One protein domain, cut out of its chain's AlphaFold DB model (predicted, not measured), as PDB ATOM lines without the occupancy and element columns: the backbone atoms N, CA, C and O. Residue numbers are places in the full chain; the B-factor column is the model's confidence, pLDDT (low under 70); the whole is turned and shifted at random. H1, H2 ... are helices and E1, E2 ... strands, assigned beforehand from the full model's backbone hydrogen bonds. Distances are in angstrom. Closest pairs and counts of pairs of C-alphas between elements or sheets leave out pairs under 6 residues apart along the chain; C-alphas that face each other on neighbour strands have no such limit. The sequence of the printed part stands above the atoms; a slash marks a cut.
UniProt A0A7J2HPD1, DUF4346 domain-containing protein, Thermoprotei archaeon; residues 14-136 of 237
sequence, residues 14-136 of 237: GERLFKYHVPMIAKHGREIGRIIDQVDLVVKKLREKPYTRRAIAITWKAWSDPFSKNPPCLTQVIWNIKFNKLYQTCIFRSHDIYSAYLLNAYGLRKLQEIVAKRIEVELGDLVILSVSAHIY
ATOM      1  N   GLY A  14       2.509  29.678  20.681       89.62
ATOM      2  CA  GLY A  14       2.103  28.406  20.089       89.62
ATOM      3  C   GLY A  14       1.121  28.606  18.937       89.62
ATOM      4  O   GLY A  14       1.364  28.127  17.835       89.62
ATOM      5  N   GLU A  15       0.066  29.394  19.145       90.94
ATOM      6  CA  GLU A  15      -0.867  29.759  18.075       90.94
ATOM      7  C   GLU A  15      -0.135  30.413  16.898       90.94
ATOM      8  O   GLU A  15      -0.314  30.002  15.757       90.94
ATOM      9  N   ARG A  16       0.751  31.380  17.157       93.94
ATOM     10  CA  ARG A  16       1.496  32.056  16.087       93.94
ATOM     11  C   ARG A  16       2.449  31.116  15.337       93.94
ATOM     12  O   ARG A  16       2.642  31.304  14.145       93.94
ATOM     13  N   LEU A  17       3.032  30.107  15.975       96.19
ATOM     14  CA  LEU A  17       3.984  29.201  15.321       96.19
ATOM     15  C   LEU A  17       3.298  28.023  14.608       96.19
ATOM     16  O   LEU A  17       3.671  27.697  13.483       96.19
ATOM     17  N   PHE A  18       2.290  27.414  15.233       95.31
ATOM     18  CA  PHE A  18       1.634  26.191  14.746       95.31
ATOM     19  C   PHE A  18       0.315  26.452  14.005       95.31
ATOM     20  O   PHE A  18      -0.164  25.593  13.271       95.31
ATOM     21  N   LYS A  19      -0.300  27.626  14.195       93.94
ATOM     22  CA  LYS A  19      -1.585  28.012  13.590       93.94
ATOM     23  C   LYS A  19      -1.537  29.467  13.111       93.94
ATOM     24  O   LYS A  19      -2.355  30.301  13.493       93.94
ATOM     25  N   TYR A  20      -0.558  29.811  12.278       93.50
ATOM     26  CA  TYR A  20      -0.407  31.178  11.782       93.50
ATOM     27  C   TYR A  20      -1.530  31.523  10.793       93.50
ATOM     28  O   TYR A  20      -1.499  31.127   9.628       93.50
ATOM     29  N   HIS A  21      -2.546  32.236  11.281       90.81
ATOM     30  CA  HIS A  21      -3.675  32.705  10.477       90.81
ATOM     31  C   HIS A  21      -3.258  33.861   9.569       90.81
ATOM     32  O   HIS A  21      -2.852  34.908  10.079       90.81
ATOM     33  N   VAL A  22      -3.430  33.682   8.261       87.69
ATOM     34  CA  VAL A  22      -3.232  34.687   7.212       87.69
ATOM     35  C   VAL A  22      -4.595  35.022   6.598       87.69
ATOM     36  O   VAL A  22      -5.267  34.102   6.123       87.69
ATOM     37  N   PRO A  23      -5.024  36.294   6.585       83.81
ATOM     38  CA  PRO A  23      -6.233  36.684   5.870       83.81
ATOM     39  C   PRO A  23      -5.999  36.529   4.359       83.81
ATOM     40  O   PRO A  23      -4.969  36.959   3.840       83.81
ATOM     41  N   MET A  24      -6.939  35.907   3.642       71.69
ATOM     42  CA  MET A  24      -6.989  35.978   2.177       71.69
ATOM     43  C   MET A  24      -8.356  36.505   1.748       71.69
ATOM     44  O   MET A  24      -9.394  36.048   2.227       71.69
ATOM     45  N   ILE A  25      -8.346  37.432   0.795       59.03
ATOM     46  CA  ILE A  25      -9.547  37.858   0.082       59.03
ATOM     47  C   ILE A  25      -9.780  36.836  -1.037       59.03
ATOM     48  O   ILE A  25      -8.946  36.697  -1.933       59.03
ATOM     49  N   ALA A  26     -10.885  36.086  -0.995       55.06
ATOM     50  CA  ALA A  26     -11.270  35.241  -2.121       55.06
ATOM     51  C   ALA A  26     -11.723  36.113  -3.301       55.06
ATOM     52  O   ALA A  26     -12.232  37.217  -3.112       55.06
ATOM     53  N   LYS A  27     -11.625  35.574  -4.525       48.16
ATOM     54  CA  LYS A  27     -11.964  36.235  -5.806       48.16
ATOM     55  C   LYS A  27     -13.409  36.781  -5.936       48.16
ATOM     56  O   LYS A  27     -13.759  37.269  -6.998       48.16
ATOM     57  N   HIS A  28     -14.229  36.712  -4.884       52.47
ATOM     58  CA  HIS A  28     -15.618  37.189  -4.816       52.47
ATOM     59  C   HIS A  28     -15.960  37.839  -3.457       52.47
ATOM     60  O   HIS A  28     -17.083  37.714  -2.974       52.47
ATOM     61  N   GLY A  29     -14.991  38.466  -2.781       50.47
ATOM     62  CA  GLY A  29     -15.249  39.247  -1.559       50.47
ATOM     63  C   GLY A  29     -15.566  38.432  -0.299       50.47
ATOM     64  O   GLY A  29     -15.897  39.014   0.726       50.47
ATOM     65  N   ARG A  30     -15.443  37.098  -0.334       48.44
ATOM     66  CA  ARG A  30     -15.478  36.271   0.882       48.44
ATOM     67  C   ARG A  30     -14.077  36.175   1.471       48.44
ATOM     68  O   ARG A  30     -13.139  35.800   0.771       48.44
ATOM     69  N   GLU A  31     -13.930  36.493   2.745       50.97
ATOM     70  CA  GLU A  31     -12.676  36.284   3.458       50.97
ATOM     71  C   GLU A  31     -12.514  34.781   3.741       50.97
ATOM     72  O   GLU A  31     -13.336  34.178   4.429       50.97
ATOM     73  N   ILE A  32     -11.490  34.145   3.165       62.03
ATOM     74  CA  ILE A  32     -11.145  32.745   3.455       62.03
ATOM     75  C   ILE A  32      -9.749  32.770   4.065       62.03
ATOM     76  O   ILE A  32      -8.748  32.874   3.362       62.03
ATOM     77  N   GLY A  33      -9.667  32.729   5.392       72.88
ATOM     78  CA  GLY A  33      -8.383  32.689   6.087       72.88
ATOM     79  C   GLY A  33      -7.626  31.387   5.804       72.88
ATOM     80  O   GLY A  33      -8.211  30.305   5.790       72.88
ATOM     81  N   ARG A  34      -6.305  31.474   5.628       86.12
ATOM     82  CA  ARG A  34      -5.407  30.312   5.564       86.12
ATOM     83  C   ARG A  34      -4.704  30.132   6.903       86.12
ATOM     84  O   ARG A  34      -4.190  31.094   7.464       86.12
ATOM     85  N   ILE A  35      -4.626  28.896   7.387       91.81
ATOM     86  CA  ILE A  35      -3.835  28.540   8.572       91.81
ATOM     87  C   ILE A  35      -2.531  27.891   8.109       91.81
ATOM     88  O   ILE A  35      -2.540  27.005   7.254       91.81
ATOM     89  N   ILE A  36      -1.408  28.352   8.657       94.19
ATOM     90  CA  ILE A  36      -0.074  27.842   8.345       94.19
ATOM     91  C   ILE A  36       0.580  27.306   9.622       94.19
ATOM     92  O   ILE A  36       0.843  28.070  10.549       94.19
ATOM     93  N   ASP A  37       0.900  26.012   9.645       97.06
ATOM     94  CA  ASP A  37       1.825  25.446  10.631       97.06
ATOM     95  C   ASP A  37       3.263  25.701  10.160       97.06
ATOM     96  O   ASP A  37       3.801  25.003   9.296       97.06
ATOM     97  N   GLN A  38       3.878  26.759  10.687       97.69
ATOM     98  CA  GLN A  38       5.218  27.171  10.272       97.69
ATOM     99  C   GLN A  38       6.282  26.178  10.741       97.69
ATOM    100  O   GLN A  38       7.281  25.986  10.049       97.69
ATOM    101  N   VAL A  39       6.070  25.527  11.888       98.00
ATOM    102  CA  VAL A  39       7.015  24.547  12.435       98.00
ATOM    103  C   VAL A  39       7.019  23.291  11.570       98.00
ATOM    104  O   VAL A  39       8.090  22.792  11.232       98.00
ATOM    105  N   ASP A  40       5.849  22.809  11.150       98.12
ATOM    106  CA  ASP A  40       5.745  21.678  10.223       98.12
ATOM    107  C   ASP A  40       6.391  21.975   8.862       98.12
ATOM    108  O   ASP A  40       7.162  21.160   8.347       98.12
ATOM    109  N   LEU A  41       6.157  23.172   8.311       97.50
ATOM    110  CA  LEU A  41       6.815  23.612   7.077       97.50
ATOM    111  C   LEU A  41       8.341  23.653   7.217       97.50
ATOM    112  O   LEU A  41       9.055  23.217   6.310       97.50
ATOM    113  N   VAL A  42       8.850  24.159   8.343       97.94
ATOM    114  CA  VAL A  42      10.288  24.178   8.638       97.94
ATOM    115  C   VAL A  42      10.846  22.761   8.745       97.94
ATOM    116  O   VAL A  42      11.868  22.481   8.120       97.94
ATOM    117  N   VAL A  43      10.175  21.861   9.467       98.38
ATOM    118  CA  VAL A  43      10.586  20.453   9.603       98.38
ATOM    119  C   VAL A  43      10.686  19.788   8.232       98.38
ATOM    120  O   VAL A  43      11.733  19.232   7.906       98.38
ATOM    121  N   LYS A  44       9.646  19.892   7.394       98.31
ATOM    122  CA  LYS A  44       9.652  19.339   6.027       98.31
ATOM    123  C   LYS A  44      10.822  19.878   5.207       98.31
ATOM    124  O   LYS A  44      11.558  19.111   4.591       98.31
ATOM    125  N   LYS A  45      11.045  21.191   5.267       97.81
ATOM    126  CA  LYS A  45      12.122  21.862   4.535       97.81
ATOM    127  C   LYS A  45      13.514  21.447   5.001       97.81
ATOM    128  O   LYS A  45      14.404  21.319   4.172       97.81
ATOM    129  N   LEU A  46      13.711  21.270   6.305       98.06
ATOM    130  CA  LEU A  46      14.983  20.822   6.871       98.06
ATOM    131  C   LEU A  46      15.267  19.357   6.529       98.06
ATOM    132  O   LEU A  46      16.419  19.029   6.276       98.06
ATOM    133  N   ARG A  47      14.245  18.493   6.442       97.19
ATOM    134  CA  ARG A  47      14.423  17.109   5.963       97.19
ATOM    135  C   ARG A  47      14.793  17.057   4.482       97.19
ATOM    136  O   ARG A  47      15.668  16.292   4.108       97.19
ATOM    137  N   GLU A  48      14.157  17.883   3.650       97.56
ATOM    138  CA  GLU A  48      14.437  17.930   2.208       97.56
ATOM    139  C   GLU A  48      15.783  18.613   1.899       97.56
ATOM    140  O   GLU A  48      16.531  18.178   1.028       97.56
ATOM    141  N   LYS A  49      16.093  19.714   2.599       97.38
ATOM    142  CA  LYS A  49      17.284  20.552   2.378       97.38
ATOM    143  C   LYS A  49      17.919  20.952   3.721       97.38
ATOM    144  O   LYS A  49      17.742  22.099   4.146       97.38
ATOM    145  N   PRO A  50      18.705  20.065   4.363       95.38
ATOM    146  CA  PRO A  50      19.252  20.271   5.714       95.38
ATOM    147  C   PRO A  50      20.016  21.583   5.922       95.38
ATOM    148  O   PRO A  50      19.892  22.227   6.961       95.38
ATOM    149  N   TYR A  51      20.753  22.039   4.908       94.94
ATOM    150  CA  TYR A  51      21.574  23.257   4.975       94.94
ATOM    151  C   TYR A  51      20.850  24.525   4.494       94.94
ATOM    152  O   TYR A  51      21.476  25.536   4.158       94.94
ATOM    153  N   THR A  52      19.518  24.490   4.416       96.81
ATOM    154  CA  THR A  52      18.707  25.652   4.046       96.81
ATOM    155  C   THR A  52      18.903  26.810   5.026       96.81
ATOM    156  O   THR A  52      18.848  26.650   6.241       96.81
ATOM    157  N   ARG A  53      19.043  28.026   4.494       95.81
ATOM    158  CA  ARG A  53      19.046  29.276   5.284       95.81
ATOM    159  C   ARG A  53      17.649  29.892   5.410       95.81
ATOM    160  O   ARG A  53      17.501  31.061   5.737       95.81
ATOM    161  N   ARG A  54      16.616  29.127   5.040       96.94
ATOM    162  CA  ARG A  54      15.227  29.589   4.884       96.94
ATOM    163  C   ARG A  54      14.260  28.820   5.791       96.94
ATOM    164  O   ARG A  54      13.088  28.684   5.436       96.94
ATOM    165  N   ALA A  55      14.760  28.245   6.883       98.19
ATOM    166  CA  ALA A  55      13.975  27.608   7.935       98.19
ATOM    167  C   ALA A  55      13.651  28.661   9.006       98.19
ATOM    168  O   ALA A  55      14.411  28.866   9.949       98.19
ATOM    169  N   ILE A  56      12.565  29.402   8.783       98.31
ATOM    170  CA  ILE A  56      12.187  30.582   9.564       98.31
ATOM    171  C   ILE A  56      10.695  30.494   9.878       98.31
ATOM    172  O   ILE A  56       9.904  30.181   8.989       98.31
ATOM    173  N   ALA A  57      10.328  30.823  11.113       98.12
ATOM    174  CA  ALA A  57       8.961  31.102  11.526       98.12
ATOM    175  C   ALA A  57       8.875  32.516  12.113       98.12
ATOM    176  O   ALA A  57       9.797  32.977  12.793       98.12
ATOM    177  N   ILE A  58       7.761  33.195  11.853       97.69
ATOM    178  CA  ILE A  58       7.482  34.543  12.350       97.69
ATOM    179  C   ILE A  58       6.225  34.541  13.205       97.69
ATOM    180  O   ILE A  58       5.251  33.855  12.921       97.69
ATOM    181  N   THR A  59       6.218  35.332  14.260       96.69
ATOM    182  CA  THR A  59       5.029  35.503  15.107       96.69
ATOM    183  C   THR A  59       4.319  36.822  14.831       96.69
ATOM    184  O   THR A  59       3.109  36.907  15.036       96.69
ATOM    185  N   TRP A  60       5.050  37.822  14.330       95.88
ATOM    186  CA  TRP A  60       4.522  39.130  13.960       95.88
ATOM    187  C   TRP A  60       3.599  39.034  12.741       95.88
ATOM    188  O   TRP A  60       3.947  38.412  11.738       95.88
ATOM    189  N   LYS A  61       2.431  39.665  12.813       93.50
ATOM    190  CA  LYS A  61       1.471  39.860  11.722       93.50
ATOM    191  C   LYS A  61       1.443  41.336  11.365       93.50
ATOM    192  O   LYS A  61       0.919  42.153  12.117       93.50
ATOM    193  N   ALA A  62       1.975  41.663  10.193       93.12
ATOM    194  CA  ALA A  62       2.115  43.047   9.742       93.12
ATOM    195  C   ALA A  62       0.776  43.802   9.641       93.12
ATOM    196  O   ALA A  62       0.755  45.012   9.809       93.12
ATOM    197  N   TRP A  63      -0.333  43.097   9.403       88.88
ATOM    198  CA  TRP A  63      -1.662  43.697   9.251       88.88
ATOM    199  C   TRP A  63      -2.426  43.899  10.568       88.88
ATOM    200  O   TRP A  63      -3.421  44.611  10.564       88.88
ATOM    201  N   SER A  64      -2.007  43.280  11.681       89.62
ATOM    202  CA  SER A  64      -2.738  43.363  12.961       89.62
ATOM    203  C   SER A  64      -1.891  43.879  14.117       89.62
ATOM    204  O   SER A  64      -2.354  44.682  14.921       89.62
ATOM    205  N   ASP A  65      -0.644  43.428  14.220       93.69
ATOM    206  CA  ASP A  65       0.167  43.651  15.415       93.69
ATOM    207  C   ASP A  65       0.667  45.096  15.590       93.69
ATOM    208  O   ASP A  65       0.781  45.509  16.742       93.69
ATOM    209  N   PRO A  66       0.895  45.911  14.535       94.06
ATOM    210  CA  PRO A  66       1.190  47.336  14.716       94.06
ATOM    211  C   PRO A  66       0.096  48.127  15.446       94.06
ATOM    212  O   PRO A  66       0.381  49.183  15.999       94.06
ATOM    213  N   PHE A  67      -1.142  47.624  15.447       91.62
ATOM    214  CA  PHE A  67      -2.304  48.283  16.051       91.62
ATOM    215  C   PHE A  67      -2.745  47.628  17.369       91.62
ATOM    216  O   PHE A  67      -3.669  48.111  18.022       91.62
ATOM    217  N   SER A  68      -2.107  46.522  17.768       89.94
ATOM    218  CA  SER A  68      -2.402  45.834  19.026       89.94
ATOM    219  C   SER A  68      -1.754  46.562  20.205       89.94
ATOM    220  O   SER A  68      -0.615  47.023  20.123       89.94
ATOM    221  N   LYS A  69      -2.462  46.607  21.341       90.56
ATOM    222  CA  LYS A  69      -1.903  47.095  22.614       90.56
ATOM    223  C   LYS A  69      -0.871  46.130  23.197       90.56
ATOM    224  O   LYS A  69       0.020  46.551  23.925       90.56
ATOM    225  N   ASN A  70      -0.982  44.846  22.862       88.25
ATOM    226  CA  ASN A  70      -0.143  43.777  23.382       88.25
ATOM    227  C   ASN A  70       0.372  42.903  22.229       88.25
ATOM    228  O   ASN A  70      -0.080  41.770  22.092       88.25
ATOM    229  N   PRO A  71       1.298  43.373  21.374       93.50
ATOM    230  CA  PRO A  71       1.740  42.568  20.243       93.50
ATOM    231  C   PRO A  71       2.848  41.558  20.610       93.50
ATOM    232  O   PRO A  71       3.523  41.698  21.632       93.50
ATOM    233  N   PRO A  72       3.129  40.571  19.742       94.44
ATOM    234  CA  PRO A  72       4.411  39.925  19.498       94.44
ATOM    235  C   PRO A  72       5.671  40.193  20.324       94.44
ATOM    236  O   PRO A  72       6.477  40.932  19.774       94.44
ATOM    237  N   CYS A  73       5.951  39.673  21.526       96.06
ATOM    238  CA  CYS A  73       7.287  39.932  22.123       96.06
ATOM    239  C   CYS A  73       8.410  39.149  21.414       96.06
ATOM    240  O   CYS A  73       9.341  39.760  20.884       96.06
ATOM    241  N   LEU A  74       8.295  37.818  21.322       97.81
ATOM    242  CA  LEU A  74       9.034  37.015  20.334       97.81
ATOM    243  C   LEU A  74       8.542  37.415  18.943       97.81
ATOM    244  O   LEU A  74       7.328  37.430  18.755       97.81
ATOM    245  N   THR A  75       9.428  37.693  17.986       97.69
ATOM    246  CA  THR A  75       9.074  38.071  16.600       97.69
ATOM    247  C   THR A  75       9.484  37.021  15.571       97.69
ATOM    248  O   THR A  75       8.783  36.832  14.573       97.69
ATOM    249  N   GLN A  76      10.597  36.323  15.810       97.94
ATOM    250  CA  GLN A  76      11.177  35.384  14.854       97.94
ATOM    251  C   GLN A  76      11.853  34.199  15.547       97.94
ATOM    252  O   GLN A  76      12.505  34.355  16.580       97.94
ATOM    253  N   VAL A  77      11.737  33.023  14.927       98.62
ATOM    254  CA  VAL A  77      12.531  31.830  15.238       98.62
ATOM    255  C   VAL A  77      13.168  31.317  13.949       98.62
ATOM    256  O   VAL A  77      12.496  31.165  12.929       98.62
ATOM    257  N   ILE A  78      14.474  31.088  13.983       98.69
ATOM    258  CA  ILE A  78      15.287  30.658  12.847       98.69
ATOM    259  C   ILE A  78      15.985  29.365  13.234       98.69
ATOM    260  O   ILE A  78      16.570  29.281  14.312       98.69
ATOM    261  N   TRP A  79      15.982  28.391  12.332       98.69
ATOM    262  CA  TRP A  79      16.688  27.131  12.504       98.69
ATOM    263  C   TRP A  79      17.744  26.938  11.426       98.69
ATOM    264  O   TRP A  79      17.574  27.352  10.279       98.69
ATOM    265  N   ASN A  80      18.838  26.281  11.793       98.00
ATOM    266  CA  ASN A  80      19.842  25.806  10.851       98.00
ATOM    267  C   ASN A  80      20.494  24.525  11.377       98.00
ATOM    268  O   ASN A  80      20.599  24.336  12.587       98.00
ATOM    269  N   ILE A  81      20.922  23.648  10.467       98.12
ATOM    270  CA  ILE A  81      21.645  22.423  10.815       98.12
ATOM    271  C   ILE A  81      23.112  22.591  10.431       98.12
ATOM    272  O   ILE A  81      23.428  22.917   9.283       98.12
ATOM    273  N   LYS A  82      24.013  22.341  11.384       95.19
ATOM    274  CA  LYS A  82      25.460  22.219  11.159       95.19
ATOM    275  C   LYS A  82      26.019  21.128  12.059       95.19
ATOM    276  O   LYS A  82      25.541  20.972  13.171       95.19
ATOM    277  N   PHE A  83      27.015  20.380  11.585       95.00
ATOM    278  CA  PHE A  83      27.668  19.318  12.372       95.00
ATOM    279  C   PHE A  83      26.673  18.337  13.020       95.00
ATOM    280  O   PHE A  83      26.808  17.991  14.187       95.00
ATOM    281  N   ASN A  84      25.637  17.948  12.269       95.38
ATOM    282  CA  ASN A  84      24.533  17.102  12.738       95.38
ATOM    283  C   ASN A  84      23.781  17.630  13.981       95.38
ATOM    284  O   ASN A  84      23.183  16.859  14.728       95.38
ATOM    285  N   LYS A  85      23.800  18.951  14.197       98.25
ATOM    286  CA  LYS A  85      23.130  19.646  15.298       98.25
ATOM    287  C   LYS A  85      22.157  20.693  14.778       98.25
ATOM    288  O   LYS A  85      22.486  21.449  13.860       98.25
ATOM    289  N   LEU A  86      20.973  20.769  15.383       98.69
ATOM    290  CA  LEU A  86      19.984  21.814  15.128       98.69
ATOM    291  C   LEU A  86      20.263  23.027  16.011       98.69
ATOM    292  O   LEU A  86      20.053  22.971  17.220       98.69
ATOM    293  N   TYR A  87      20.646  24.140  15.407       98.69
ATOM    294  CA  TYR A  87      20.757  25.435  16.071       98.69
ATOM    295  C   TYR A  87      19.444  26.204  15.937       98.69
ATOM    296  O   TYR A  87      18.789  26.145  14.892       98.69
ATOM    297  N   GLN A  88      19.073  26.941  16.984       98.75
ATOM    298  CA  GLN A  88      17.864  27.761  17.017       98.75
ATOM    299  C   GLN A  88      18.198  29.180  17.479       98.75
ATOM    300  O   GLN A  88      18.688  29.370  18.587       98.75
ATOM    301  N   THR A  89      17.876  30.177  16.658       98.75
ATOM    302  CA  THR A  89      17.993  31.597  17.006       98.75
ATOM    303  C   THR A  89      16.604  32.203  17.154       98.75
ATOM    304  O   THR A  89      15.790  32.132  16.235       98.75
ATOM    305  N   CYS A  90      16.334  32.821  18.296       98.56
ATOM    306  CA  CYS A  90      15.062  33.454  18.628       98.56
ATOM    307  C   CYS A  90      15.271  34.949  18.846       98.56
ATOM    308  O   CYS A  90      16.180  35.337  19.577       98.56
ATOM    309  N   ILE A  91      14.426  35.783  18.243       98.62
ATOM    310  CA  ILE A  91      14.531  37.242  18.340       98.62
ATOM    311  C   ILE A  91      13.312  37.788  19.071       98.62
ATOM    312  O   ILE A  91      12.176  37.538  18.669       98.62
ATOM    313  N   PHE A  92      13.559  38.551  20.133       98.44
ATOM    314  CA  PHE A  92      12.551  39.278  20.894       98.44
ATOM    315  C   PHE A  92      12.708  40.775  20.653       98.44
ATOM    316  O   PHE A  92      13.775  41.330  20.919       98.44
ATOM    317  N   ARG A  93      11.645  41.458  20.206       97.56
ATOM    318  CA  ARG A  93      11.656  42.933  20.091       97.56
ATOM    319  C   ARG A  93      11.666  43.614  21.464       97.56
ATOM    320  O   ARG A  93      12.208  44.700  21.612       97.56
ATOM    321  N   SER A  94      11.056  42.964  22.451       96.19
ATOM    322  CA  SER A  94      10.892  43.417  23.828       96.19
ATOM    323  C   SER A  94      10.924  42.184  24.724       96.19
ATOM    324  O   SER A  94      10.257  41.191  24.416       96.19
ATOM    325  N   HIS A  95      11.749  42.208  25.769       96.44
ATOM    326  CA  HIS A  95      11.985  41.053  26.623       96.44
ATOM    327  C   HIS A  95      12.088  41.454  28.093       96.44
ATOM    328  O   HIS A  95      13.085  42.043  28.510       96.44
ATOM    329  N   ASP A  96      11.061  41.093  28.860       96.06
ATOM    330  CA  ASP A  96      11.097  41.130  30.317       96.06
ATOM    331  C   ASP A  96      12.072  40.059  30.820       96.06
ATOM    332  O   ASP A  96      11.833  38.848  30.704       96.06
ATOM    333  N   ILE A  97      13.208  40.529  31.325       96.12
ATOM    334  CA  ILE A  97      14.326  39.688  31.738       96.12
ATOM    335  C   ILE A  97      14.077  39.025  33.089       96.12
ATOM    336  O   ILE A  97      14.575  37.924  33.320       96.12
ATOM    337  N   TYR A  98      13.316  39.665  33.976       94.50
ATOM    338  CA  TYR A  98      13.126  39.141  35.322       94.50
ATOM    339  C   TYR A  98      12.019  38.088  35.352       94.50
ATOM    340  O   TYR A  98      12.259  36.952  35.768       94.50
ATOM    341  N   SER A  99      10.833  38.432  34.848       92.44
ATOM    342  CA  SER A  99       9.639  37.605  35.039       92.44
ATOM    343  C   SER A  99       9.382  36.631  33.883       92.44
ATOM    344  O   SER A  99       8.821  35.555  34.097       92.44
ATOM    345  N   ALA A 100       9.819  36.947  32.655       92.50
ATOM    346  CA  ALA A 100       9.466  36.154  31.469       92.50
ATOM    347  C   ALA A 100      10.634  35.373  30.842       92.50
ATOM    348  O   ALA A 100      10.419  34.269  30.332       92.50
ATOM    349  N   TYR A 101      11.859  35.915  30.861       94.69
ATOM    350  CA  TYR A 101      13.005  35.363  30.122       94.69
ATOM    351  C   TYR A 101      13.248  33.880  30.376       94.69
ATOM    352  O   TYR A 101      13.395  33.110  29.424       94.69
ATOM    353  N   LEU A 102      13.255  33.462  31.641       93.44
ATOM    354  CA  LEU A 102      13.562  32.079  31.989       93.44
ATOM    355  C   LEU A 102      12.519  31.115  31.405       93.44
ATOM    356  O   LEU A 102      12.874  30.129  30.758       93.44
ATOM    357  N   LEU A 103      11.230  31.431  31.559       93.00
ATOM    358  CA  LEU A 103      10.136  30.624  31.015       93.00
ATOM    359  C   LEU A 103      10.132  30.625  29.480       93.00
ATOM    360  O   LEU A 103       9.899  29.581  28.862       93.00
ATOM    361  N   ASN A 104      10.444  31.766  28.860       95.00
ATOM    362  CA  ASN A 104      10.618  31.868  27.413       95.00
ATOM    363  C   ASN A 104      11.750  30.952  26.931       95.00
ATOM    364  O   ASN A 104      11.549  30.183  25.990       95.00
ATOM    365  N   ALA A 105      12.909  30.979  27.593       96.62
ATOM    366  CA  ALA A 105      14.058  30.148  27.252       96.62
ATOM    367  C   ALA A 105      13.743  28.650  27.374       96.62
ATOM    368  O   ALA A 105      14.042  27.886  26.452       96.62
ATOM    369  N   TYR A 106      13.066  28.229  28.449       96.62
ATOM    370  CA  TYR A 106      12.604  26.845  28.602       96.62
ATOM    371  C   TYR A 106      11.641  26.427  27.488       96.62
ATOM    372  O   TYR A 106      11.817  25.372  26.875       96.62
ATOM    373  N   GLY A 107      10.644  27.261  27.186       96.06
ATOM    374  CA  GLY A 107       9.680  26.983  26.123       96.06
ATOM    375  C   GLY A 107      10.333  26.864  24.746       96.06
ATOM    376  O   GLY A 107      10.015  25.953  23.980       96.06
ATOM    377  N   LEU A 108      11.299  27.735  24.455       98.06
ATOM    378  CA  LEU A 108      12.067  27.714  23.213       98.06
ATOM    379  C   LEU A 108      13.016  26.517  23.128       98.06
ATOM    380  O   LEU A 108      13.153  25.942  22.048       98.06
ATOM    381  N   ARG A 109      13.622  26.089  24.243       98.12
ATOM    382  CA  ARG A 109      14.428  24.862  24.281       98.12
ATOM    383  C   ARG A 109      13.570  23.630  24.003       98.12
ATOM    384  O   ARG A 109      13.968  22.783  23.211       98.12
ATOM    385  N   LYS A 110      12.364  23.564  24.575       98.00
ATOM    386  CA  LYS A 110      11.407  22.483  24.289       98.00
ATOM    387  C   LYS A 110      10.949  22.484  22.832       98.00
ATOM    388  O   LYS A 110      10.846  21.423  22.226       98.00
ATOM    389  N   LEU A 111      10.730  23.659  22.237       98.19
ATOM    390  CA  LEU A 111      10.457  23.770  20.802       98.19
ATOM    391  C   LEU A 111      11.616  23.210  19.960       98.19
ATOM    392  O   LEU A 111      11.375  22.428  19.043       98.19
ATOM    393  N   GLN A 112      12.859  23.565  20.295       98.62
ATOM    394  CA  GLN A 112      14.048  23.064  19.604       98.62
ATOM    395  C   GLN A 112      14.161  21.539  19.701       98.62
ATOM    396  O   GLN A 112      14.406  20.893  18.689       98.62
ATOM    397  N   GLU A 113      13.936  20.964  20.886       98.50
ATOM    398  CA  GLU A 113      13.906  19.511  21.108       98.50
ATOM    399  C   GLU A 113      12.878  18.810  20.215       98.50
ATOM    400  O   GLU A 113      13.192  17.798  19.587       98.50
ATOM    401  N   ILE A 114      11.664  19.361  20.110       98.06
ATOM    402  CA  ILE A 114      10.610  18.812  19.246       98.06
ATOM    403  C   ILE A 114      11.052  18.823  17.779       98.06
ATOM    404  O   ILE A 114      10.890  17.821  17.084       98.06
ATOM    405  N   VAL A 115      11.618  19.934  17.298       98.38
ATOM    406  CA  VAL A 115      12.080  20.045  15.906       98.38
ATOM    407  C   VAL A 115      13.261  19.106  15.648       98.38
ATOM    408  O   VAL A 115      13.226  18.372  14.663       98.38
ATOM    409  N   ALA A 116      14.253  19.071  16.544       98.50
ATOM    410  CA  ALA A 116      15.437  18.214  16.442       98.50
ATOM    411  C   ALA A 116      15.056  16.730  16.381       98.50
ATOM    412  O   ALA A 116      15.520  16.010  15.500       98.50
ATOM    413  N   LYS A 117      14.120  16.293  17.236       98.31
ATOM    414  CA  LYS A 117      13.598  14.920  17.225       98.31
ATOM    415  C   LYS A 117      12.900  14.573  15.908       98.31
ATOM    416  O   LYS A 117      13.071  13.475  15.398       98.31
ATOM    417  N   ARG A 118      12.118  15.497  15.340       98.19
ATOM    418  CA  ARG A 118      11.367  15.268  14.089       98.19
ATOM    419  C   ARG A 118      12.247  15.180  12.836       98.19
ATOM    420  O   ARG A 118      11.761  14.708  11.806       98.19
ATOM    421  N   ILE A 119      13.482  15.671  12.908       97.69
ATOM    422  CA  ILE A 119      14.462  15.648  11.810       97.69
ATOM    423  C   ILE A 119      15.699  14.796  12.132       97.69
ATOM    424  O   ILE A 119      16.614  14.765  11.319       97.69
ATOM    425  N   GLU A 120      15.706  14.115  13.284       97.81
ATOM    426  CA  GLU A 120      16.709  13.122  13.696       97.81
ATOM    427  C   GLU A 120      18.145  13.672  13.797       97.81
ATOM    428  O   GLU A 120      19.106  13.040  13.369       97.81
ATOM    429  N   VAL A 121      18.297  14.856  14.404       98.12
ATOM    430  CA  VAL A 121      19.605  15.490  14.668       98.12
ATOM    431  C   VAL A 121      19.778  15.831  16.149       98.12
ATOM    432  O   VAL A 121      18.805  15.916  16.902       98.12
ATOM    433  N   GLU A 122      21.017  16.070  16.572       98.31
ATOM    434  CA  GLU A 122      21.331  16.472  17.944       98.31
ATOM    435  C   GLU A 122      20.933  17.931  18.234       98.31
ATOM    436  O   GLU A 122      20.717  18.748  17.334       98.31
ATOM    437  N   LEU A 123      20.868  18.296  19.517       98.38
ATOM    438  CA  LEU A 123      20.686  19.690  19.913       98.38
ATOM    439  C   LEU A 123      21.974  20.489  19.705       98.38
ATOM    440  O   LEU A 123      23.030  20.161  20.243       98.38
ATOM    441  N   GLY A 124      21.853  21.581  18.958       98.25
ATOM    442  CA  GLY A 124      22.822  22.668  18.956       98.25
ATOM    443  C   GLY A 124      22.448  23.768  19.947       98.25
ATOM    444  O   GLY A 124      21.590  23.618  20.832       98.25
ATOM    445  N   ASP A 125      23.068  24.926  19.759       98.38
ATOM    446  CA  ASP A 125      22.856  26.065  20.643       98.38
ATOM    447  C   ASP A 125      21.470  26.686  20.445       98.38
ATOM    448  O   ASP A 125      20.930  26.750  19.335       98.38
ATOM    449  N   LEU A 126      20.907  27.152  21.560       98.50
ATOM    450  CA  LEU A 126      19.770  28.060  21.579       98.50
ATOM    451  C   LEU A 126      20.318  29.468  21.787       98.50
ATOM    452  O   LEU A 126      20.877  29.767  22.839       98.50
ATOM    453  N   VAL A 127      20.128  30.328  20.796       98.44
ATOM    454  CA  VAL A 127      20.508  31.737  20.849       98.44
ATOM    455  C   VAL A 127      19.247  32.569  21.026       98.44
ATOM    456  O   VAL A 127      18.311  32.459  20.238       98.44
ATOM    457  N   ILE A 128      19.222  33.425  22.045       98.44
ATOM    458  CA  ILE A 128      18.130  34.368  22.287       98.44
ATOM    459  C   ILE A 128      18.687  35.780  22.153       98.44
ATOM    460  O   ILE A 128      19.514  36.206  22.954       98.44
ATOM    461  N   LEU A 129      18.215  36.504  21.143       98.38
ATOM    462  CA  LEU A 129      18.522  37.910  20.940       98.38
ATOM    463  C   LEU A 129      17.382  38.760  21.502       98.38
ATOM    464  O   LEU A 129      16.256  38.701  21.008       98.38
ATOM    465  N   SER A 130      17.686  39.562  22.518       97.88
ATOM    466  CA  SER A 130      16.741  40.503  23.124       97.88
ATOM    467  C   SER A 130      17.073  41.912  22.651       97.88
ATOM    468  O   SER A 130      18.105  42.449  23.037       97.88
ATOM    469  N   VAL A 131      16.225  42.499  21.804       97.38
ATOM    470  CA  VAL A 131      16.460  43.840  21.239       97.38
ATOM    471  C   VAL A 131      16.264  44.918  22.306       97.38
ATOM    472  O   VAL A 131      17.145  45.741  22.516       97.38
ATOM    473  N   SER A 132      15.138  44.881  23.021       97.31
ATOM    474  CA  SER A 132      14.892  45.709  24.206       97.31
ATOM    475  C   SER A 132      14.768  44.813  25.437       97.31
ATOM    476  O   SER A 132      13.688  44.316  25.771       97.31
ATOM    477  N   ALA A 133      15.905  44.550  26.077       97.19
ATOM    478  CA  ALA A 133      15.977  43.844  27.351       97.19
ATOM    479  C   ALA A 133      15.677  44.820  28.497       97.19
ATOM    480  O   ALA A 133      16.333  45.854  28.607       97.19
ATOM    481  N   HIS A 134      14.691  44.505  29.336       95.00
ATOM    482  CA  HIS A 134      14.265  45.387  30.422       95.00
ATOM    483  C   HIS A 134      13.800  44.598  31.650       95.00
ATOM    484  O   HIS A 134      13.522  43.400  31.579       95.00
ATOM    485  N   ILE A 135      13.737  45.293  32.784       95.12
ATOM    486  CA  ILE A 135      13.158  44.826  34.044       95.12
ATOM    487  C   ILE A 135      12.134  45.879  34.462       95.12
ATOM    488  O   ILE A 135      12.434  47.073  34.404       95.12
ATOM    489  N   TYR A 136      10.934  45.454  34.850       91.38
ATOM    490  CA  TYR A 136       9.921  46.377  35.352       91.38
ATOM    491  C   TYR A 136      10.306  46.935  36.723       91.38
ATOM    492  O   TYR A 136      10.918  46.253  37.543       91.38
TER     493      TYR A 136
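AT A GLANCE: This is residues 14 to 136 of the 237 residues of the protein "DUF4346 domain-containing protein" of Thermoprotei archaeon (UniProt A0A7J2HPD1). A twisted sheet of four strands has two helices, H2 and H3, over one face and its other face bare; beyond its E3 edge a narrow two-stranded hairpin, E1 and E2, reaches away as an arm. The short helix H1 sits at the base of that arm, and residues 64 to 70 of the long link from E3 to E4 stick out. The printed part has 123 residues, with three named helices and six named strands in the order H1 E1 E2 H2 E3 E4 E5 H3 E6. The large sheet runs E3 E4 E5 E6 and is mixed, E1 and E2 are antiparallel, and the class is mixed, helices and strands. The whole is compact, with a radius of gyration of the C-alphas of 15.9 A, and flat, spanning 50 by 43 by 19 A.

IN THESE COORDINATES: In the large sheet, E3 is residues 55 to 58, E4 residues 74 to 82 (23.9 A), E5 residues 85 to 92 (23.0 A) and E6 residues 122 to 130, 25.0 A long and ending at C-alpha 130 (16.741, 40.503, 23.124). H3, residues 101 to 119, is 26.9 A long and begins at C-alpha 101 (13.005, 35.363, 30.122). H2, residues 38 to 48, is 15.3 A long. H1 is residues 14 to 18, from C-alpha 14 (2.103, 28.406, 20.089); E1 is residues 20 to 22 and E2 residues 34 to 36.

HOW THE PARTS SIT: E3, E4 and E5 form a meander, each strand the antiparallel neighbour of the one before, with N 57 and O 77 at 2.8 A and N 87 and O 80 at 2.8 A. E5 and E6 are parallel, with N 90 and O 127 at 2.8 A; E5, H3 and E6 make a strand-helix-strand unit, two parallel strands joined through a helix, with a right-handed crossover. H3 is on the sheet at a height of 8.6 A, slantwise to the strands at 36 degrees to E5 on the local plane. H2, on the same face, lies over E3 at a height of 7.5 A. These two layers are helices on one face of a sheet. H3 touches H2 with residues 115 to 119 alone, the closest C-alphas being those of Arg 47 and Ile 119, 6.0 A apart, at a steep tilt of 40 degrees, the same way. H1 touches H2, closest at the C-alphas of Leu 17 and Gln 38, 5.6 A, and only grazes the sheet with residues 16 to 18. In the hairpin of E1 and E2, N 20 and O 36 are 2.8 A apart; both strands are apart from H3. In H1, H2 and H3 every O i to N i+4 pair is within hydrogen-bond range.

THE WHOLE: The C-alphas of His 28 and Phe 83, the two farthest apart, are 49.9 A from each other. The printed part has no cut. The links E1 to E2 and E3 to E4 are long. Residues 25 to 32 have pLDDT under 70.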